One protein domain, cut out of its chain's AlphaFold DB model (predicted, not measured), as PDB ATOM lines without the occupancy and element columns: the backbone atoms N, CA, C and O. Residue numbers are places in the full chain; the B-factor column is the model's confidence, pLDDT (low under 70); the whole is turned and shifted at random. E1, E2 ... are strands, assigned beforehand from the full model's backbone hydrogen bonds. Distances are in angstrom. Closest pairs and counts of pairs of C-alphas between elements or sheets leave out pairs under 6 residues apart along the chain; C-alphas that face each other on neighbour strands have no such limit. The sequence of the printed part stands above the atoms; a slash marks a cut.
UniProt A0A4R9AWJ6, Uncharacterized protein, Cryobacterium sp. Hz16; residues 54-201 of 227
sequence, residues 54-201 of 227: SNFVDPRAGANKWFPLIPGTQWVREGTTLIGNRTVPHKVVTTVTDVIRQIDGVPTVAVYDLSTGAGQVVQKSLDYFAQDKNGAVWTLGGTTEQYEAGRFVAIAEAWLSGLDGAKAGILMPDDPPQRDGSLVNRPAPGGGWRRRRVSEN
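What this domain is: This is residues 54 to 201 of the 227 residues of an uncharacterized protein of Cryobacterium sp. Hz16 (UniProt A0A4R9AWJ6). Six long strands, E1 to E6, run back and forth in one twisted sheet; the short E7 extends it beside the first residues of E5, and a small hairpin of E8 and E9 has E8 next to E7. The printed part has 148 residues, with nine named strands, E1 to E9 along the chain, and no named helix: the class is all strand. The seven-strand sheet is antiparallel and branched at E5. The whole is compact, with a radius of gyration of the C-alphas of 15.9 A, and spans 49 by 35 by 30 A.

How they stand to each other: Start at residues 56 to 57, which pair antiparallel with residues 131 to 132 of E4, residues 120 to 132. Next come E1, residues 73 to 83, and E2, residues 86 to 103, a hairpin with N 77 and O 92 within hydrogen-bond range at 2.9 A. On the other side of E2 find E3, residues 106 to 117, with N 93 and O 114 at 2.9 A. E3 and E4 have N 111 and O 127 at 2.8 A. E4 and E5, residues 137 to 148, have N 126 and O 143 at 2.9 A. E6, residues 151 to 160, completes the meander E1 to E6, each strand the antiparallel neighbour of the one before; N 144 and O 157 are 2.8 A apart. On the same side of E5 as E6, E7, residues 169 to 172, has N 171 and O 137 at 2.8 A. E8, residues 182 to 185, and E9, residues 194 to 197, form a hairpin with N 183 and O 196 at 2.9 A; the closest C-alphas of E7 and E8, Leu 171 and Asn 185, are 5.6 A apart.

Where its parts are: Find C-alpha 73 at (3.093, 16.446, -33.957), where E1 begins its 30.0 A. E2, 41.0 A, bends by 88 degrees at residue 100. E3 to E6 measure 34.2, 36.5, 31.6 and 25.1 A. E9 ends at C-alpha 197, (3.281, 12.277, -55.534).

The domain as a whole: The C-alphas farthest apart, Ser 54 and Asn 85, are 50.6 A apart. The printed part has no cut, and no link is long. Residues 176 to 201 have pLDDT under 70.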
ATOM      1  N   SER A  54       2.052  -9.194 -34.259       90.44
ATOM      2  CA  SER A  54       3.179  -9.209 -33.315       90.44
ATOM      3  C   SER A  54       4.414  -8.423 -33.776       90.44
ATOM      4  O   SER A  54       5.349  -8.260 -32.997       90.44
ATOM      5  N   ASN A  55       4.463  -7.959 -35.028       92.88
ATOM      6  CA  ASN A  55       5.553  -7.115 -35.526       92.88
ATOM      7  C   ASN A  55       5.343  -5.625 -35.233       92.88
ATOM      8  O   ASN A  55       6.237  -4.834 -35.530       92.88
ATOM      9  N   PHE A  56       4.194  -5.237 -34.679       94.25
ATOM     10  CA  PHE A  56       3.869  -3.844 -34.403       94.25
ATOM     11  C   PHE A  56       4.292  -3.426 -32.999       94.25
ATOM     12  O   PHE A  56       4.183  -4.184 -32.037       94.25
ATOM     13  N   VAL A  57       4.791  -2.198 -32.904       94.69
ATOM     14  CA  VAL A  57       5.271  -1.580 -31.662       94.69
ATOM     15  C   VAL A  57       4.337  -0.442 -31.249       94.69
ATOM     16  O   VAL A  57       3.369  -0.154 -31.949       94.69
ATOM     17  N   ASP A  58       4.604   0.226 -30.121       94.69
ATOM     18  CA  ASP A  58       3.895   1.474 -29.805       94.69
ATOM     19  C   ASP A  58       4.178   2.505 -30.915       94.69
ATOM     20  O   ASP A  58       5.321   2.967 -31.031       94.69
ATOM     21  N   PRO A  59       3.173   2.905 -31.720       92.75
ATOM     22  CA  PRO A  59       3.396   3.814 -32.840       92.75
ATOM     23  C   PRO A  59       3.924   5.179 -32.392       92.75
ATOM     24  O   PRO A  59       4.599   5.874 -33.146       92.75
ATOM     25  N   ARG A  60       3.692   5.560 -31.134       92.50
ATOM     26  CA  ARG A  60       4.091   6.864 -30.593       92.50
ATOM     27  C   ARG A  60       5.588   6.981 -30.328       92.50
ATOM     28  O   ARG A  60       6.062   8.089 -30.077       92.50
ATOM     29  N   ALA A  61       6.332   5.876 -30.411       88.50
ATOM     30  CA  ALA A  61       7.787   5.871 -30.291       88.50
ATOM     31  C   ALA A  61       8.476   6.655 -31.426       88.50
ATOM     32  O   ALA A  61       9.593   7.138 -31.243       88.50
ATOM     33  N   GLY A  62       7.803   6.832 -32.571       80.38
ATOM     34  CA  GLY A  62       8.278   7.689 -33.656       80.38
ATOM     35  C   GLY A  62       9.526   7.154 -34.355       80.38
ATOM     36  O   GLY A  62      10.418   7.938 -34.677       80.38
ATOM     37  N   ALA A  63       9.598   5.841 -34.596       82.19
ATOM     38  CA  ALA A  63      10.768   5.219 -35.217       82.19
ATOM     39  C   ALA A  63      10.967   5.652 -36.686       82.19
ATOM     40  O   ALA A  63      12.093   5.660 -37.173       82.19
ATOM     41  N   ASN A  64       9.903   6.107 -37.366       85.38
ATOM     42  CA  ASN A  64       9.969   6.528 -38.765       85.38
ATOM     43  C   ASN A  64      10.368   8.003 -38.820       85.38
ATOM     44  O   ASN A  64       9.650   8.875 -38.319       85.38
ATOM     45  N   LYS A  65      11.503   8.297 -39.453       86.00
ATOM     46  CA  LYS A  65      12.040   9.664 -39.534       86.00
ATOM     47  C   LYS A  65      11.221  10.576 -40.450       86.00
ATOM     48  O   LYS A  65      11.213  11.791 -40.245       86.00
ATOM     49  N   TRP A  66      10.529  10.004 -41.432       84.81
ATOM     50  CA  TRP A  66       9.771  10.720 -42.458       84.81
ATOM     51  C   TRP A  66       8.334  11.008 -42.024       84.81
ATOM     52  O   TRP A  66       7.789  12.065 -42.345       84.81
ATOM     53  N   PHE A  67       7.742  10.102 -41.244       87.19
ATOM     54  CA  PHE A  67       6.382  10.221 -40.725       87.19
ATOM     55  C   PHE A  67       6.304   9.839 -39.232       87.19
ATOM     56  O   PHE A  67       5.740   8.804 -38.876       87.19
ATOM     57  N   PRO A  68       6.884  10.652 -38.327       89.44
ATOM     58  CA  PRO A  68       6.884  10.351 -36.901       89.44
ATOM     59  C   PRO A  68       5.478  10.472 -36.307       89.44
ATOM     60  O   PRO A  68       4.898  11.558 -36.250       89.44
ATOM     61  N   LEU A  69       4.971   9.367 -35.771       93.75
ATOM     62  CA  LEU A  69       3.665   9.256 -35.123       93.75
ATOM     63  C   LEU A  69       3.683   9.705 -33.646       93.75
ATOM     64  O   LEU A  69       2.985   9.160 -32.798       93.75
ATOM     65  N   ILE A  70       4.466  10.739 -33.329       94.19
ATOM     66  CA  ILE A  70       4.596  11.270 -31.965       94.19
ATOM     67  C   ILE A  70       3.396  12.185 -31.658       94.19
ATOM     68  O   ILE A  70       3.215  13.173 -32.383       94.19
ATOM     69  N   PRO A  71       2.622  11.942 -30.582       95.81
ATOM     70  CA  PRO A  71       1.484  12.777 -30.204       95.81
ATOM     71  C   PRO A  71       1.832  14.265 -30.104       95.81
ATOM     72  O   PRO A  71       2.898  14.655 -29.622       95.81
ATOM     73  N   GLY A  72       0.928  15.117 -30.583       91.56
ATOM     74  CA  GLY A  72       1.128  16.564 -30.661       91.56
ATOM     75  C   GLY A  72       1.985  17.021 -31.846       91.56
ATOM     76  O   GLY A  72       2.142  18.230 -32.046       91.56
ATOM     77  N   THR A  73       2.519  16.098 -32.654       91.88
ATOM     78  CA  THR A  73       3.093  16.446 -33.957       91.88
ATOM     79  C   THR A  73       1.998  17.011 -34.848       91.88
ATOM     80  O   THR A  73       0.940  16.402 -35.008       91.88
ATOM     81  N   GLN A  74       2.262  18.185 -35.420       93.62
ATOM     82  CA  GLN A  74       1.361  18.834 -36.359       93.62
ATOM     83  C   GLN A  74       2.071  19.205 -37.651       93.62
ATOM     84  O   GLN A  74       3.165  19.787 -37.634       93.62
ATOM     85  N   TRP A  75       1.387  18.937 -38.758       91.69
ATOM     86  CA  TRP A  75       1.750  19.428 -40.077       91.69
ATOM     87  C   TRP A  75       0.657  20.355 -40.586       91.69
ATOM     88  O   TRP A  75      -0.526  20.021 -40.573       91.69
ATOM     89  N   VAL A  76       1.071  21.529 -41.053       92.38
ATOM     90  CA  VAL A  76       0.176  22.499 -41.678       92.38
ATOM     91  C   VAL A  76       0.536  22.606 -43.152       92.38
ATOM     92  O   VAL A  76       1.689  22.872 -43.499       92.38
ATOM     93  N   ARG A  77      -0.460  22.387 -44.011       91.44
ATOM     94  CA  ARG A  77      -0.366  22.518 -45.466       91.44
ATOM     95  C   ARG A  77      -1.337  23.594 -45.921       91.44
ATOM     96  O   ARG A  77      -2.534  23.471 -45.694       91.44
ATOM     97  N   GLU A  78      -0.830  24.625 -46.580       91.75
ATOM     98  CA  GLU A  78      -1.619  25.772 -47.041       91.75
ATOM     99  C   GLU A  78      -1.409  25.987 -48.536       91.75
ATOM    100  O   GLU A  78      -0.293  25.901 -49.037       91.75
ATOM    101  N   GLY A  79      -2.480  26.275 -49.259       91.75
ATOM    102  CA  GLY A  79      -2.442  26.511 -50.693       91.75
ATOM    103  C   GLY A  79      -3.766  27.074 -51.175       91.75
ATOM    104  O   GLY A  79      -4.482  27.746 -50.431       91.75
ATOM    105  N   THR A  80      -4.101  26.787 -52.422       93.06
ATOM    106  CA  THR A  80      -5.381  27.166 -53.012       93.06
ATOM    107  C   THR A  80      -6.031  25.973 -53.699       93.06
ATOM    108  O   THR A  80      -5.359  25.014 -54.075       93.06
ATOM    109  N   THR A  81      -7.350  26.026 -53.847       88.75
ATOM    110  CA  THR A  81      -8.139  25.062 -54.621       88.75
ATOM    111  C   THR A  81      -9.151  25.798 -55.497       88.75
ATOM    112  O   THR A  81      -9.390  26.991 -55.297       88.75
ATOM    113  N   LEU A  82      -9.734  25.103 -56.471       90.19
ATOM    114  CA  LEU A  82     -10.793  25.631 -57.327       90.19
ATOM    115  C   LEU A  82     -12.162  25.201 -56.796       90.19
ATOM    116  O   LEU A  82     -12.406  24.017 -56.580       90.19
ATOM    117  N   ILE A  83     -13.060  26.169 -56.621       83.88
ATOM    118  CA  ILE A  83     -14.486  25.936 -56.376       83.88
ATOM    119  C   ILE A  83     -15.255  26.612 -57.510       83.88
ATOM    120  O   ILE A  83     -15.311  27.845 -57.595       83.88
ATOM    121  N   GLY A  84     -15.813  25.801 -58.414       86.38
ATOM    122  CA  GLY A  84     -16.263  26.281 -59.719       86.38
ATOM    123  C   GLY A  84     -15.099  26.956 -60.452       86.38
ATOM    124  O   GLY A  84     -14.030  26.370 -60.595       86.38
ATOM    125  N   ASN A  85     -15.275  28.224 -60.826       92.19
ATOM    126  CA  ASN A  85     -14.251  29.008 -61.532       92.19
ATOM    127  C   ASN A  85     -13.434  29.927 -60.604       92.19
ATOM    128  O   ASN A  85     -12.714  30.803 -61.081       92.19
ATOM    129  N   ARG A  86     -13.570  29.788 -59.278       91.50
ATOM    130  CA  ARG A  86     -12.890  30.652 -58.303       91.50
ATOM    131  C   ARG A  86     -11.769  29.907 -57.598       91.50
ATOM    132  O   ARG A  86     -11.993  28.852 -57.011       91.50
ATOM    133  N   THR A  87     -10.590  30.517 -57.584       95.31
ATOM    134  CA  THR A  87      -9.470  30.091 -56.743       95.31
ATOM    135  C   THR A  87      -9.692  30.584 -55.320       95.31
ATOM    136  O   THR A  87      -9.829  31.787 -55.096       95.31
ATOM    137  N   VAL A  88      -9.709  29.673 -54.350       93.06
ATOM    138  CA  VAL A  88      -9.906  29.995 -52.930       93.06
ATOM    139  C   VAL A  88      -8.764  29.447 -52.073       93.06
ATOM    140  O   VAL A  88      -8.190  28.415 -52.431       93.06
ATOM    141  N   PRO A  89      -8.429  30.084 -50.936       94.75
ATOM    142  CA  PRO A  89      -7.481  29.530 -49.977       94.75
ATOM    143  C   PRO A  89      -7.952  28.177 -49.442       94.75
ATOM    144  O   PRO A  89      -9.144  27.982 -49.183       94.75
ATOM    145  N   HIS A  90      -7.001  27.274 -49.244       95.31
ATOM    146  CA  HIS A  90      -7.222  25.953 -48.683       95.31
ATOM    147  C   HIS A  90      -6.125  25.619 -47.676       95.31
ATOM    148  O   HIS A  90      -4.942  25.841 -47.939       95.31
ATOM    149  N   LYS A  91      -6.506  25.069 -46.527       94.88
ATOM    150  CA  LYS A  91      -5.591  24.719 -45.444       94.88
ATOM    151  C   LYS A  91      -5.974  23.382 -44.838       94.88
ATOM    152  O   LYS A  91      -7.117  23.196 -44.441       94.88
ATOM    153  N   VAL A  92      -4.988  22.506 -44.704       95.69
ATOM    154  CA  VAL A  92      -5.099  21.234 -43.989       95.69
ATOM    155  C   VAL A  92      -4.182  21.278 -42.775       95.69
ATOM    156  O   VAL A  92      -3.002  21.621 -42.895       95.69
ATOM    157  N   VAL A  93      -4.731  20.947 -41.611       95.31
ATOM    158  CA  VAL A  93      -3.978  20.745 -40.372       95.31
ATOM    159  C   VAL A  93      -4.098  19.280 -39.987       95.31
ATOM    160  O   VAL A  93      -5.181  18.834 -39.623       95.31
ATOM    161  N   THR A  94      -2.980  18.569 -40.048       96.00
ATOM    162  CA  THR A  94      -2.848  17.176 -39.615       96.00
ATOM    163  C   THR A  94      -2.266  17.153 -38.216       96.00
ATOM    164  O   THR A  94      -1.219  17.762 -37.983       96.00
ATOM    165  N   THR A  95      -2.913  16.450 -37.292       96.62
ATOM    166  CA  THR A  95      -2.504  16.345 -35.888       96.62
ATOM    167  C   THR A  95      -2.427  14.890 -35.464       96.62
ATOM    168  O   THR A  95      -3.435  14.188 -35.455       96.62
ATOM    169  N   VAL A  96      -1.245  14.449 -35.040       96.38
ATOM    170  CA  VAL A  96      -1.105  13.156 -34.367       96.38
ATOM    171  C   VAL A  96      -1.657  13.280 -32.952       96.38
ATOM    172  O   VAL A  96      -1.202  14.131 -32.182       96.38
ATOM    173  N   THR A  97      -2.644  12.455 -32.613       97.25
ATOM    174  CA  THR A  97      -3.255  12.454 -31.278       97.25
ATOM    175  C   THR A  97      -2.513  11.507 -30.332       97.25
ATOM    176  O   THR A  97      -1.557  10.837 -30.717       97.25
ATOM    177  N   ASP A  98      -2.930  11.460 -29.073       94.62
ATOM    178  CA  ASP A  98      -2.505  10.468 -28.082       94.62
ATOM    179  C   ASP A  98      -3.475   9.277 -27.971       94.62
ATOM    180  O   ASP A  98      -3.244   8.365 -27.173       94.62
ATOM    181  N   VAL A  99      -4.533   9.258 -28.790       97.00
ATOM    182  CA  VAL A  99      -5.567   8.223 -28.781       97.00
ATOM    183  C   VAL A  99      -5.054   6.976 -29.486       97.00
ATOM    184  O   VAL A  99      -4.782   6.994 -30.688       97.00
ATOM    185  N   ILE A 100      -4.976   5.881 -28.731       96.19
ATOM    186  CA  ILE A 100      -4.631   4.555 -29.240       96.19
ATOM    187  C   ILE A 100      -5.886   3.693 -29.368       96.19
ATOM    188  O   ILE A 100      -6.735   3.679 -28.474       96.19
ATOM    189  N   ARG A 101      -5.981   2.933 -30.461       95.06
ATOM    190  CA  ARG A 101      -6.977   1.872 -30.641       95.06
ATOM    191  C   ARG A 101      -6.316   0.582 -31.104       95.06
ATOM    192  O   ARG A 101      -5.339   0.610 -31.845       95.06
ATOM    193  N   GLN A 102      -6.874  -0.544 -30.677       96.94
ATOM    194  CA  GLN A 102      -6.539  -1.851 -31.235       96.94
ATOM    195  C   GLN A 102      -7.409  -2.079 -32.470       96.94
ATOM    196  O   GLN A 102      -8.635  -2.078 -32.357       96.94
ATOM    197  N   ILE A 103      -6.785  -2.240 -33.633       95.81
ATOM    198  CA  ILE A 103      -7.465  -2.556 -34.894       95.81
ATOM    199  C   ILE A 103      -6.778  -3.789 -35.455       95.81
ATOM    200  O   ILE A 103      -5.566  -3.771 -35.633       95.81
ATOM    201  N   ASP A 104      -7.541  -4.857 -35.690       94.00
ATOM    202  CA  ASP A 104      -7.008  -6.103 -36.259       94.00
ATOM    203  C   ASP A 104      -5.801  -6.659 -35.462       94.00
ATOM    204  O   ASP A 104      -4.788  -7.095 -36.004       94.00
ATOM    205  N   GLY A 105      -5.877  -6.550 -34.127       95.00
ATOM    206  CA  GLY A 105      -4.822  -6.971 -33.194       95.00
ATOM    207  C   GLY A 105      -3.593  -6.053 -33.122       95.00
ATOM    208  O   GLY A 105      -2.637  -6.391 -32.425       95.00
ATOM    209  N   VAL A 106      -3.603  -4.914 -33.820       96.69
ATOM    210  CA  VAL A 106      -2.470  -3.990 -33.921       96.69
ATOM    211  C   VAL A 106      -2.732  -2.690 -33.147       96.69
ATOM    212  O   VAL A 106      -3.791  -2.075 -33.321       96.69
ATOM    213  N   PRO A 107      -1.767  -2.208 -32.335       96.75
ATOM    214  CA  PRO A 107      -1.847  -0.886 -31.729       96.75
ATOM    215  C   PRO A 107      -1.718   0.208 -32.797       96.75
ATOM    216  O   PRO A 107      -0.695   0.345 -33.466       96.75
ATOM    217  N   THR A 108      -2.757   1.028 -32.920       97.56
ATOM    218  CA  THR A 108      -2.832   2.145 -33.870       97.56
ATOM    219  C   THR A 108      -2.997   3.464 -33.136       97.56
ATOM    220  O   THR A 108      -3.688   3.522 -32.121       97.56
ATOM    221  N   VAL A 109      -2.397   4.533 -33.650       97.81
ATOM    222  CA  VAL A 109      -2.654   5.905 -33.210       97.81
ATOM    223  C   VAL A 109      -3.619   6.583 -34.168       97.81
ATOM    224  O   VAL A 109      -3.523   6.419 -35.384       97.81
ATOM    225  N   ALA A 110      -4.542   7.359 -33.612       97.94
ATOM    226  CA  ALA A 110      -5.437   8.174 -34.409       97.94
ATOM    227  C   ALA A 110      -4.750   9.486 -34.824       97.94
ATOM    228  O   ALA A 110      -4.150  10.193 -34.003       97.94
ATOM    229  N   VAL A 111      -4.865   9.838 -36.097       97.88
ATOM    230  CA  VAL A 111      -4.387  11.094 -36.671       97.88
ATOM    231  C   VAL A 111      -5.580  11.859 -37.209       97.88
ATOM    232  O   VAL A 111      -6.380  11.326 -37.968       97.88
ATOM    233  N   TYR A 112      -5.718  13.101 -36.763       98.25
ATOM    234  CA  TYR A 112      -6.839  13.960 -37.107       98.25
ATOM    235  C   TYR A 112      -6.436  14.977 -38.170       98.25
ATOM    236  O   TYR A 112      -5.537  15.789 -37.927       98.25
ATOM    237  N   ASP A 113      -7.143  14.981 -39.294       97.62
ATOM    238  CA  ASP A 113      -7.028  16.017 -40.315       97.62
ATOM    239  C   ASP A 113      -8.233  16.954 -40.266       97.62
ATOM    240  O   ASP A 113      -9.393  16.540 -40.327       97.62
ATOM    241  N   LEU A 114      -7.945  18.254 -40.233       97.94
ATOM    242  CA  LEU A 114      -8.927  19.312 -40.426       97.94
ATOM    243  C   LEU A 114      -8.618  20.062 -41.716       97.94
ATOM    244  O   LEU A 114      -7.604  20.759 -41.808       97.94
ATOM    245  N   SER A 115      -9.525  19.964 -42.683       97.06
ATOM    246  CA  SER A 115      -9.447  20.709 -43.932       97.06
ATOM    247  C   SER A 115     -10.407  21.890 -43.937       97.06
ATOM    248  O   SER A 115     -11.602  21.761 -43.651       97.06
ATOM    249  N   THR A 116      -9.885  23.050 -44.319       96.25
ATOM    250  CA  THR A 116     -10.637  24.294 -44.454       96.25
ATOM    251  C   THR A 116     -10.445  24.890 -45.842       96.25
ATOM    252  O   THR A 116      -9.324  24.988 -46.338       96.25
ATOM    253  N   GLY A 117     -11.541  25.299 -46.473       94.38
ATOM    254  CA  GLY A 117     -11.577  25.937 -47.786       94.38
ATOM    255  C   GLY A 117     -12.442  27.187 -47.725       94.38
ATOM    256  O   GLY A 117     -13.509  27.169 -47.116       94.38
ATOM    257  N   ALA A 118     -11.967  28.296 -48.300       91.81
ATOM    258  CA  ALA A 118     -12.668  29.588 -48.252       91.81
ATOM    259  C   ALA A 118     -13.102  30.018 -46.826       91.81
ATOM    260  O   ALA A 118     -14.138  30.650 -46.644       91.81
ATOM    261  N   GLY A 119     -12.312  29.660 -45.806       92.62
ATOM    262  CA  GLY A 119     -12.585  29.983 -44.399       92.62
ATOM    263  C   GLY A 119     -13.590  29.066 -43.690       92.62
ATOM    264  O   GLY A 119     -13.898  29.307 -42.528       92.62
ATOM    265  N   GLN A 120     -14.084  28.014 -44.345       95.38
ATOM    266  CA  GLN A 120     -15.045  27.066 -43.777       95.38
ATOM    267  C   GLN A 120     -14.474  25.652 -43.744       95.38
ATOM    268  O   GLN A 120     -13.591  25.316 -44.529       95.38
ATOM    269  N   VAL A 121     -14.978  24.809 -42.839       96.50
ATOM    270  CA  VAL A 121     -14.633  23.381 -42.827       96.50
ATOM    271  C   VAL A 121     -15.203  22.724 -44.079       96.50
ATOM    272  O   VAL A 121     -16.390  22.879 -44.361       96.50
ATOM    273  N   VAL A 122     -14.351  21.994 -44.796       96.06
ATOM    274  CA  VAL A 122     -14.731  21.220 -45.991       96.06
ATOM    275  C   VAL A 122     -14.527  19.719 -45.796       96.06
ATOM    276  O   VAL A 122     -15.202  18.915 -46.431       96.06
ATOM    277  N   GLN A 123     -13.627  19.325 -44.891       97.44
ATOM    278  CA  GLN A 123     -13.406  17.926 -44.542       97.44
ATOM    279  C   GLN A 123     -12.879  17.805 -43.113       97.44
ATOM    280  O   GLN A 123     -12.077  18.631 -42.666       97.44
ATOM    281  N   LYS A 124     -13.281  16.737 -42.431       98.25
ATOM    282  CA  LYS A 124     -12.587  16.212 -41.254       98.25
ATOM    283  C   LYS A 124     -12.279  14.745 -41.504       98.25
ATOM    284  O   LYS A 124     -13.144  14.043 -42.018       98.25
ATOM    285  N   SER A 125     -11.096  14.272 -41.140       97.56
ATOM    286  CA  SER A 125     -10.847  12.833 -41.112       97.56
ATOM    287  C   SER A 125     -10.132  12.398 -39.850       97.56
ATOM    288  O   SER A 125      -9.450  13.180 -39.185       97.56
ATOM    289  N   LEU A 126     -10.357  11.135 -39.514       97.69
ATOM    290  CA  LEU A 126      -9.600  10.406 -38.520       97.69
ATOM    291  C   LEU A 126      -8.995   9.197 -39.216       97.69
ATOM    292  O   LEU A 126      -9.736   8.338 -39.681       97.69
ATOM    293  N   ASP A 127      -7.676   9.139 -39.277       97.50
ATOM    294  CA  ASP A 127      -6.925   8.054 -39.897       97.50
ATOM    295  C   ASP A 127      -6.184   7.266 -38.812       97.50
ATOM    296  O   ASP A 127      -5.662   7.846 -37.857       97.50
ATOM    297  N   TYR A 128      -6.153   5.941 -38.930       97.94
ATOM    298  CA  TYR A 128      -5.507   5.060 -37.961       97.94
ATOM    299  C   TYR A 128      -4.207   4.512 -38.529       97.94
ATOM    300  O   TYR A 128      -4.213   3.734 -39.489       97.94
ATOM    301  N   PHE A 129      -3.094   4.887 -37.901       97.25
ATOM    302  CA  PHE A 129      -1.770   4.447 -38.318       97.25
ATOM    303  C   PHE A 129      -1.100   3.572 -37.272       97.25
ATOM    304  O   PHE A 129      -1.181   3.842 -36.075       97.25
ATOM    305  N   ALA A 130      -0.390   2.549 -37.732       96.44
ATOM    306  CA  ALA A 130       0.494   1.745 -36.902       96.44
ATOM    307  C   ALA A 130       1.934   1.860 -37.385       96.44
ATOM    308  O   ALA A 130       2.202   2.316 -38.497       96.44
ATOM    309  N   GLN A 131       2.854   1.405 -36.545       94.69
ATOM    310  CA  GLN A 131       4.259   1.310 -36.880       94.69
ATOM    311  C   GLN A 131       4.766  -0.096 -36.583       94.69
ATOM    312  O   GLN A 131       4.567  -0.609 -35.479       94.69
ATOM    313  N   ASP A 132       5.419  -0.708 -37.565       93.62
ATOM    314  CA  ASP A 132       6.118  -1.966 -37.342       93.62
ATOM    315  C   ASP A 132       7.512  -1.747 -36.736       93.62
ATOM    316  O   ASP A 132       8.053  -0.640 -36.703       93.62
ATOM    317  N   LYS A 133       8.099  -2.834 -36.236       92.81
ATOM    318  CA  LYS A 133       9.437  -2.866 -35.630       92.81
ATOM    319  C   LYS A 133      10.563  -2.444 -36.580       92.81
ATOM    320  O   LYS A 133      11.637  -2.090 -36.105       92.81
ATOM    321  N   ASN A 134      10.331  -2.517 -37.891       89.12
ATOM    322  CA  ASN A 134      11.298  -2.110 -38.903       89.12
ATOM    323  C   ASN A 134      11.191  -0.612 -39.203       89.12
ATOM    324  O   ASN A 134      12.037  -0.093 -39.912       89.12
ATOM    325  N   GLY A 135      10.175   0.075 -38.675       90.00
ATOM    326  CA  GLY A 135       9.969   1.502 -38.858       90.00
ATOM    327  C   GLY A 135       8.974   1.855 -39.963       90.00
ATOM    328  O   GLY A 135       8.673   3.040 -40.121       90.00
ATOM    329  N   ALA A 136       8.383   0.893 -40.679       91.50
ATOM    330  CA  ALA A 136       7.361   1.215 -41.673       91.50
ATOM    331  C   ALA A 136       6.051   1.640 -40.992       91.50
ATOM    332  O   ALA A 136       5.644   1.096 -39.961       91.50
ATOM    333  N   VAL A 137       5.384   2.631 -41.578       93.50
ATOM    334  CA  VAL A 137       4.080   3.128 -41.143       93.50
ATOM    335  C   VAL A 137       2.994   2.492 -41.990       93.50
ATOM    336  O   VAL A 137       3.029   2.551 -43.221       93.50
ATOM    337  N   TRP A 138       2.001   1.934 -41.316       94.75
ATOM    338  CA  TRP A 138       0.865   1.246 -41.910       94.75
ATOM    339  C   TRP A 138      -0.415   2.055 -41.719       94.75
ATOM    340  O   TRP A 138      -0.586   2.690 -40.682       94.75
ATOM    341  N   THR A 139      -1.327   1.999 -42.689       95.44
ATOM    342  CA  THR A 139      -2.715   2.461 -42.556       95.44
ATOM    343  C   THR A 139      -3.633   1.280 -42.287       95.44
ATOM    344  O   THR A 139      -3.582   0.269 -42.991       95.44
ATOM    345  N   LEU A 140      -4.436   1.394 -41.233       95.62
ATOM    346  CA  LEU A 140      -5.341   0.342 -40.770       95.62
ATOM    347  C   LEU A 140      -6.803   0.776 -40.812       95.62
ATOM    348  O   LEU A 140      -7.677   0.024 -40.385       95.62
ATOM    349  N   GLY A 141      -7.080   1.968 -41.323       94.06
ATOM    350  CA  GLY A 141      -8.437   2.448 -41.483       94.06
ATOM    351  C   GLY A 141      -8.563   3.936 -41.268       94.06
ATOM    352  O   GLY A 141      -7.592   4.644 -41.002       94.06
ATOM    353  N   GLY A 142      -9.801   4.388 -41.328       96.38
ATOM    354  CA  GLY A 142     -10.134   5.764 -41.048       96.38
ATOM    355  C   GLY A 142     -11.580   6.081 -41.364       96.38
ATOM    356  O   GLY A 142     -12.362   5.232 -41.792       96.38
ATOM    357  N   THR A 143     -11.947   7.328 -41.118       97.00
ATOM    358  CA  THR A 143     -13.236   7.892 -41.502       97.00
ATOM    359  C   THR A 143     -13.018   9.298 -42.018       97.00
ATOM    360  O   THR A 143     -12.328  10.088 -41.382       97.00
ATOM    361  N   THR A 144     -13.621   9.615 -43.159       97.00
ATOM    362  CA  THR A 144     -13.577  10.942 -43.767       97.00
ATOM    363  C   THR A 144     -14.984  11.500 -43.883       97.00
ATOM    364  O   THR A 144     -15.826  10.963 -44.597       97.00
ATOM    365  N   GLU A 145     -15.222  12.616 -43.211       97.44
ATOM    366  CA  GLU A 145     -16.449  13.395 -43.274       97.44
ATOM    367  C   GLU A 145     -16.282  14.561 -44.248       97.44
ATOM    368  O   GLU A 145     -15.298  15.303 -44.178       97.44
ATOM    369  N   GLN A 146     -17.272  14.771 -45.109       96.81
ATOM    370  CA  GLN A 146     -17.354  15.923 -45.999       96.81
ATOM    371  C   GLN A 146     -18.323  16.970 -45.465       96.81
ATOM    372  O   GLN A 146     -19.359  16.656 -44.867       96.81
ATOM    373  N   TYR A 147     -17.967  18.227 -45.715       96.56
ATOM    374  CA  TYR A 147     -18.726  19.389 -45.292       96.56
ATOM    375  C   TYR A 147     -18.932  20.356 -46.459       96.56
ATOM    376  O   TYR A 147     -17.995  20.675 -47.189       96.56
ATOM    377  N   GLU A 148     -20.144  20.892 -46.575       92.88
ATOM    378  CA  GLU A 148     -20.482  21.978 -47.493       92.88
ATOM    379  C   GLU A 148     -21.092  23.132 -46.708       92.88
ATOM    380  O   GLU A 148     -21.932  22.935 -45.831       92.88
ATOM    381  N   ALA A 149     -20.645  24.355 -46.988       89.06
ATOM    382  CA  ALA A 149     -21.056  25.538 -46.232       89.06
ATOM    383  C   ALA A 149     -20.876  25.386 -44.697       89.06
ATOM    384  O   ALA A 149     -21.659  25.916 -43.910       89.06
ATOM    385  N   GLY A 150     -19.874  24.607 -44.263       89.38
ATOM    386  CA  GLY A 150     -19.627  24.275 -42.855       89.38
ATOM    387  C   GLY A 150     -20.597  23.259 -42.233       89.38
ATOM    388  O   GLY A 150     -20.497  22.989 -41.037       89.38
ATOM    389  N   ARG A 151     -21.516  22.674 -43.009       95.00
ATOM    390  CA  ARG A 151     -22.459  21.639 -42.564       95.00
ATOM    391  C   ARG A 151     -22.018  20.266 -43.042       95.00
ATOM    392  O   ARG A 151     -21.580  20.129 -44.177       95.00
ATOM    393  N   PHE A 152     -22.149  19.266 -42.177       97.06
ATOM    394  CA  PHE A 152     -21.908  17.873 -42.545       97.06
ATOM    395  C   PHE A 152     -22.867  17.459 -43.665       97.06
ATOM    396  O   PHE A 152     -24.068  17.716 -43.564       97.06
ATOM    397  N   VAL A 153     -22.332  16.819 -44.704       97.25
ATOM    398  CA  VAL A 153     -23.132  16.318 -45.832       97.25
ATOM    399  C   VAL A 153     -23.051  14.806 -45.985       97.25
ATOM    400  O   VAL A 153     -24.064  14.178 -46.282       97.25
ATOM    401  N   ALA A 154     -21.877  14.209 -45.775       95.25
ATOM    402  CA  ALA A 154     -21.672  12.785 -46.005       95.25
ATOM    403  C   ALA A 154     -20.424  12.251 -45.298       95.25
ATOM    404  O   ALA A 154     -19.465  12.982 -45.043       95.25
ATOM    405  N   ILE A 155     -20.412  10.937 -45.072       94.69
ATOM    406  CA  ILE A 155     -19.179  10.175 -44.875       94.69
ATOM    407  C   ILE A 155     -18.704   9.744 -46.263       94.69
ATOM    408  O   ILE A 155     -19.404   9.018 -46.962       94.69
ATOM    409  N   ALA A 156     -17.532  10.221 -46.669       91.94
ATOM    410  CA  ALA A 156     -16.940   9.906 -47.966       91.94
ATOM    411  C   ALA A 156     -16.219   8.557 -47.975       91.94
ATOM    412  O   ALA A 156     -16.150   7.899 -49.008       91.94
ATOM    413  N   GLU A 157     -15.659   8.169 -46.832       90.69
ATOM    414  CA  GLU A 157     -14.900   6.935 -46.668       90.69
ATOM    415  C   GLU A 157     -14.966   6.512 -45.200       90.69
ATOM    416  O   GLU A 157     -14.825   7.356 -44.314       90.69
ATOM    417  N   ALA A 158     -15.188   5.225 -44.938       94.50
ATOM    418  CA  ALA A 158     -15.077   4.629 -43.611       94.50
ATOM    419  C   ALA A 158     -14.694   3.155 -43.744       94.50
ATOM    420  O   ALA A 158     -15.395   2.398 -44.412       94.50
ATOM    421  N   TRP A 159     -13.588   2.750 -43.125       94.94
ATOM    422  CA  TRP A 159     -13.144   1.356 -43.122       94.94
ATOM    423  C   TRP A 159     -12.159   1.094 -41.986       94.94
ATOM    424  O   TRP A 159     -11.524   2.018 -41.473       94.94
ATOM    425  N   LEU A 160     -12.020  -0.176 -41.613       93.94
ATOM    426  CA  LEU A 160     -11.031  -0.672 -40.658       93.94
ATOM    427  C   LEU A 160     -10.489  -2.013 -41.159       93.94
ATOM    428  O   LEU A 160     -11.262  -2.826 -41.665       93.94
ATOM    429  N   SER A 161      -9.184  -2.254 -41.008       91.69
ATOM    430  CA  SER A 161      -8.575  -3.557 -41.308       91.69
ATOM    431  C   SER A 161      -9.283  -4.669 -40.536       91.69
ATOM    432  O   SER A 161      -9.682  -4.479 -39.385       91.69
ATOM    433  N   GLY A 162      -9.458  -5.816 -41.186       89.69
ATOM    434  CA  GLY A 162     -10.123  -6.982 -40.606       89.69
ATOM    435  C   GLY A 162     -11.655  -6.940 -40.664       89.69
ATOM    436  O   GLY A 162     -12.287  -7.954 -40.379       89.69
ATOM    437  N   LEU A 163     -12.268  -5.821 -41.077       90.69
ATOM    438  CA  LEU A 163     -13.711  -5.728 -41.329       90.69
ATOM    439  C   LEU A 163     -14.007  -5.769 -42.830       90.69
ATOM    440  O   LEU A 163     -13.295  -5.154 -43.619       90.69
ATOM    441  N   ASP A 164     -15.050  -6.500 -43.227       90.62
ATOM    442  CA  ASP A 164     -15.548  -6.583 -44.611       90.62
ATOM    443  C   ASP A 164     -14.463  -6.876 -45.671       90.62
ATOM    444  O   ASP A 164     -14.519  -6.419 -46.813       90.62
ATOM    445  N   GLY A 165     -13.434  -7.640 -45.286       86.75
ATOM    446  CA  GLY A 165     -12.304  -7.983 -46.154       86.75
ATOM    447  C   GLY A 165     -11.310  -6.842 -46.406       86.75
ATOM    448  O   GLY A 165     -10.390  -7.015 -47.210       86.75
ATOM    449  N   ALA A 166     -11.457  -5.697 -45.732       88.88
ATOM    450  CA  ALA A 166     -10.495  -4.608 -45.788       88.88
ATOM    451  C   ALA A 166      -9.154  -5.038 -45.179       88.88
ATOM    452  O   ALA A 166      -9.095  -5.681 -44.128       88.88
ATOM    453  N   LYS A 167      -8.062  -4.668 -45.852       88.38
ATOM    454  CA  LYS A 167      -6.697  -5.036 -45.467       88.38
ATOM    455  C   LYS A 167      -5.873  -3.789 -45.214       88.38
ATOM    456  O   LYS A 167      -5.895  -2.865 -46.028       88.38
ATOM    457  N   ALA A 168      -5.089  -3.818 -44.143       90.12
ATOM    458  CA  ALA A 168      -4.048  -2.834 -43.906       90.12
ATOM    459  C   ALA A 168      -3.073  -2.726 -45.095       90.12
ATOM    460  O   ALA A 168      -2.906  -3.654 -45.898       90.12
ATOM    461  N   GLY A 169      -2.410  -1.578 -45.200       89.12
ATOM    462  CA  GLY A 169      -1.386  -1.330 -46.209       89.12
ATOM    463  C   GLY A 169      -0.249  -0.479 -45.667       89.12
ATOM    464  O   GLY A 169      -0.429   0.267 -44.707       89.12
ATOM    465  N   ILE A 170       0.919  -0.575 -46.295       88.62
ATOM    466  CA  ILE A 170       2.065   0.276 -45.969       88.62
ATOM    467  C   ILE A 170       1.803   1.669 -46.549       88.62
ATOM    468  O   ILE A 170       1.657   1.832 -47.758       88.62
ATOM    469  N   LEU A 171       1.735   2.674 -45.677       88.94
ATOM    470  CA  LEU A 171       1.634   4.083 -46.053       88.94
ATOM    471  C   LEU A 171       3.015   4.662 -46.384       88.94
ATOM    472  O   LEU A 171       3.158   5.431 -47.334       88.94
ATOM    473  N   MET A 172       4.009   4.335 -45.556       87.44
ATOM    474  CA  MET A 172       5.367   4.862 -45.653       87.44
ATOM    475  C   MET A 172       6.363   3.770 -45.247       87.44
ATOM    476  O   MET A 172       6.291   3.308 -44.109       87.44
ATOM    477  N   PRO A 173       7.295   3.353 -46.117       87.12
ATOM    478  CA  PRO A 173       8.390   2.473 -45.708       87.12
ATOM    479  C   PRO A 173       9.345   3.186 -44.728       87.12
ATOM    480  O   PRO A 173       9.311   4.411 -44.592       87.12
ATOM    481  N   ASP A 174      10.197   2.432 -44.032       79.38
ATOM    482  CA  ASP A 174      11.208   3.015 -43.130       79.38
ATOM    483  C   ASP A 174      12.257   3.848 -43.889       79.38
ATOM    484  O   ASP A 174      12.554   4.986 -43.516       79.38
ATOM    485  N   ASP A 175      12.725   3.316 -45.022       78.94
ATOM    486  CA  ASP A 175      13.625   3.994 -45.954       78.94
ATOM    487  C   ASP A 175      12.957   4.138 -47.334       78.94
ATOM    488  O   ASP A 175      13.006   3.223 -48.162       78.94
ATOM    489  N   PRO A 176      12.231   5.240 -47.585       65.81
ATOM    490  CA  PRO A 176      11.616   5.480 -48.877       65.81
ATOM    491  C   PRO A 176      12.690   5.768 -49.937       65.81
ATOM    492  O   PRO A 176      13.578   6.596 -49.702       65.81
ATOM    493  N   PRO A 177      12.600   5.164 -51.139       55.28
ATOM    494  CA  PRO A 177      13.514   5.480 -52.225       55.28
ATOM    495  C   PRO A 177      13.437   6.977 -52.544       55.28
ATOM    496  O   PRO A 177      12.371   7.536 -52.799       55.28
ATOM    497  N   GLN A 178      14.593   7.638 -52.550       55.25
ATOM    498  CA  GLN A 178      14.722   9.092 -52.728       55.25
ATOM    499  C   GLN A 178      14.362   9.575 -54.148       55.25
ATOM    500  O   GLN A 178      14.516  10.756 -54.459       55.25
ATOM    501  N   ARG A 179      13.894   8.694 -55.044       40.59
ATOM    502  CA  ARG A 179      13.601   9.023 -56.442       40.59
ATOM    503  C   ARG A 179      12.178   8.645 -56.843       40.59
ATOM    504  O   ARG A 179      11.767   7.506 -56.706       40.59
ATOM    505  N   ASP A 180      11.516   9.650 -57.418       41.00
ATOM    506  CA  ASP A 180      10.168   9.710 -58.012       41.00
ATOM    507  C   ASP A 180       9.018  10.198 -57.114       41.00
ATOM    508  O   ASP A 180       8.005  10.689 -57.627       41.00
ATOM    509  N   GLY A 181       9.205  10.186 -55.792       40.19
ATOM    510  CA  GLY A 181       8.239  10.747 -54.854       40.19
ATOM    511  C   GLY A 181       6.871  10.064 -54.896       40.19
ATOM    512  O   GLY A 181       5.912  10.638 -54.401       40.19
ATOM    513  N   SER A 182       6.703   8.884 -55.487       35.38
ATOM    514  CA  SER A 182       5.419   8.191 -55.485       35.38
ATOM    515  C   SER A 182       5.295   7.284 -54.257       35.38
ATOM    516  O   SER A 182       6.030   6.321 -54.080       35.38
ATOM    517  N   LEU A 183       4.340   7.599 -53.380       42.59
ATOM    518  CA  LEU A 183       3.856   6.656 -52.375       42.59
ATOM    519  C   LEU A 183       2.581   6.019 -52.924       42.59
ATOM    520  O   LEU A 183       1.626   6.719 -53.298       42.59
ATOM    521  N   VAL A 184       2.573   4.691 -52.996       38.16
ATOM    522  CA  VAL A 184       1.387   3.915 -53.354       38.16
ATOM    523  C   VAL A 184       0.624   3.635 -52.068       38.16
ATOM    524  O   VAL A 184       1.001   2.758 -51.302       38.16
ATOM    525  N   ASN A 185      -0.453   4.384 -51.826       43.72
ATOM    526  CA  ASN A 185      -1.411   4.007 -50.792       43.72
ATOM    527  C   ASN A 185      -2.439   3.041 -51.393       43.72
ATOM    528  O   ASN A 185      -2.976   3.309 -52.476       43.72
ATOM    529  N   ARG A 186      -2.749   1.955 -50.683       38.19
ATOM    530  CA  ARG A 186      -3.892   1.104 -51.022       38.19
ATOM    531  C   ARG A 186      -5.170   1.842 -50.591       38.19
ATOM    532  O   ARG A 186      -5.259   2.246 -49.434       38.19
ATOM    533  N   PRO A 187      -6.127   2.092 -51.495       36.28
ATOM    534  CA  PRO A 187      -7.396   2.701 -51.116       36.28
ATOM    535  C   PRO A 187      -8.248   1.723 -50.292       36.28
ATOM    536  O   PRO A 187      -8.058   0.507 -50.377       36.28
ATOM    537  N   ALA A 188      -9.220   2.261 -49.548       38.00
ATOM    538  CA  ALA A 188     -10.323   1.476 -49.002       38.00
ATOM    539  C   ALA A 188     -10.964   0.585 -50.083       38.00
ATOM    540  O   ALA A 188     -10.962   0.964 -51.264       38.00
ATOM    541  N   PRO A 189     -11.577  -0.554 -49.714       29.80
ATOM    542  CA  PRO A 189     -12.404  -1.314 -50.644       29.80
ATOM    543  C   PRO A 189     -13.457  -0.396 -51.294       29.80
ATOM    544  O   PRO A 189     -14.282   0.195 -50.604       29.80
ATOM    545  N   GLY A 190     -13.393  -0.229 -52.621       32.84
ATOM    546  CA  GLY A 190     -14.281   0.651 -53.401       32.84
ATOM    547  C   GLY A 190     -13.674   1.986 -53.862       32.84
ATOM    548  O   GLY A 190     -14.255   2.654 -54.717       32.84
ATOM    549  N   GLY A 191     -12.488   2.367 -53.377       30.69
ATOM    550  CA  GLY A 191     -11.737   3.521 -53.879       30.69
ATOM    551  C   GLY A 191     -10.742   3.122 -54.973       30.69
ATOM    552  O   GLY A 191     -10.051   2.118 -54.861       30.69
ATOM    553  N   GLY A 192     -10.643   3.897 -56.055       27.06
ATOM    554  CA  GLY A 192      -9.613   3.688 -57.082       27.06
ATOM    555  C   GLY A 192      -8.201   4.043 -56.591       27.06
ATOM    556  O   GLY A 192      -8.036   4.870 -55.694       27.06
ATOM    557  N   TRP A 193      -7.177   3.448 -57.214       31.11
ATOM    558  CA  TRP A 193      -5.758   3.696 -56.932       31.11
ATOM    559  C   TRP A 193      -5.429   5.195 -56.894       31.11
ATOM    560  O   TRP A 193      -5.639   5.920 -57.869       31.11
ATOM    561  N   ARG A 194      -4.876   5.675 -55.776       35.78
ATOM    562  CA  ARG A 194      -4.389   7.054 -55.643       35.78
ATOM    563  C   ARG A 194      -2.863   7.020 -55.611       35.78
ATOM    564  O   ARG A 194      -2.278   6.657 -54.597       35.78
ATOM    565  N   ARG A 195      -2.203   7.443 -56.695       26.95
ATOM    566  CA  ARG A 195      -0.783   7.822 -56.614       26.95
ATOM    567  C   ARG A 195      -0.699   9.121 -55.814       26.95
ATOM    568  O   ARG A 195      -1.187  10.148 -56.286       26.95
ATOM    569  N   ARG A 196      -0.081   9.113 -54.628       34.06
ATOM    570  CA  ARG A 196       0.373  10.369 -54.013       34.06
ATOM    571  C   ARG A 196       1.787  10.634 -54.503       34.06
ATOM    572  O   ARG A 196       2.704   9.907 -54.147       34.06
ATOM    573  N   ARG A 197       1.961  11.688 -55.303       23.92
ATOM    574  CA  ARG A 197       3.281  12.277 -55.534       23.92
ATOM    575  C   ARG A 197       3.621  13.150 -54.321       23.92
ATOM    576  O   ARG A 197       3.011  14.198 -54.121       23.92
ATOM    577  N   VAL A 198       4.586  12.737 -53.517       31.92
ATOM    578  CA  VAL A 198       5.468  13.617 -52.755       31.92
ATOM    579  C   VAL A 198       6.228  14.461 -53.774       31.92
ATOM    580  O   VAL A 198       7.254  14.071 -54.319       31.92
ATOM    581  N   SER A 199       5.663  15.614 -54.118       26.83
ATOM    582  CA  SER A 199       6.370  16.600 -54.921       26.83
ATOM    583  C   SER A 199       7.340  17.361 -54.020       26.83
ATOM    584  O   SER A 199       6.927  18.271 -53.297       26.83
ATOM    585  N   GLU A 200       8.624  17.028 -54.090       29.53
ATOM    586  CA  GLU A 200       9.669  18.017 -53.845       29.53
ATOM    587  C   GLU A 200       9.777  18.874 -55.114       29.53
ATOM    588  O   GLU A 200      10.458  18.530 -56.074       29.53
ATOM    589  N   ASN A 201       8.987  19.949 -55.186       28.05
ATOM    590  CA  ASN A 201       8.977  20.808 -56.368       28.05
ATOM    591  C   ASN A 201      10.108  21.837 -56.293       28.05
ATOM    592  O   ASN A 201       9.993  22.857 -55.609       28.05
TER     593      ASN A 201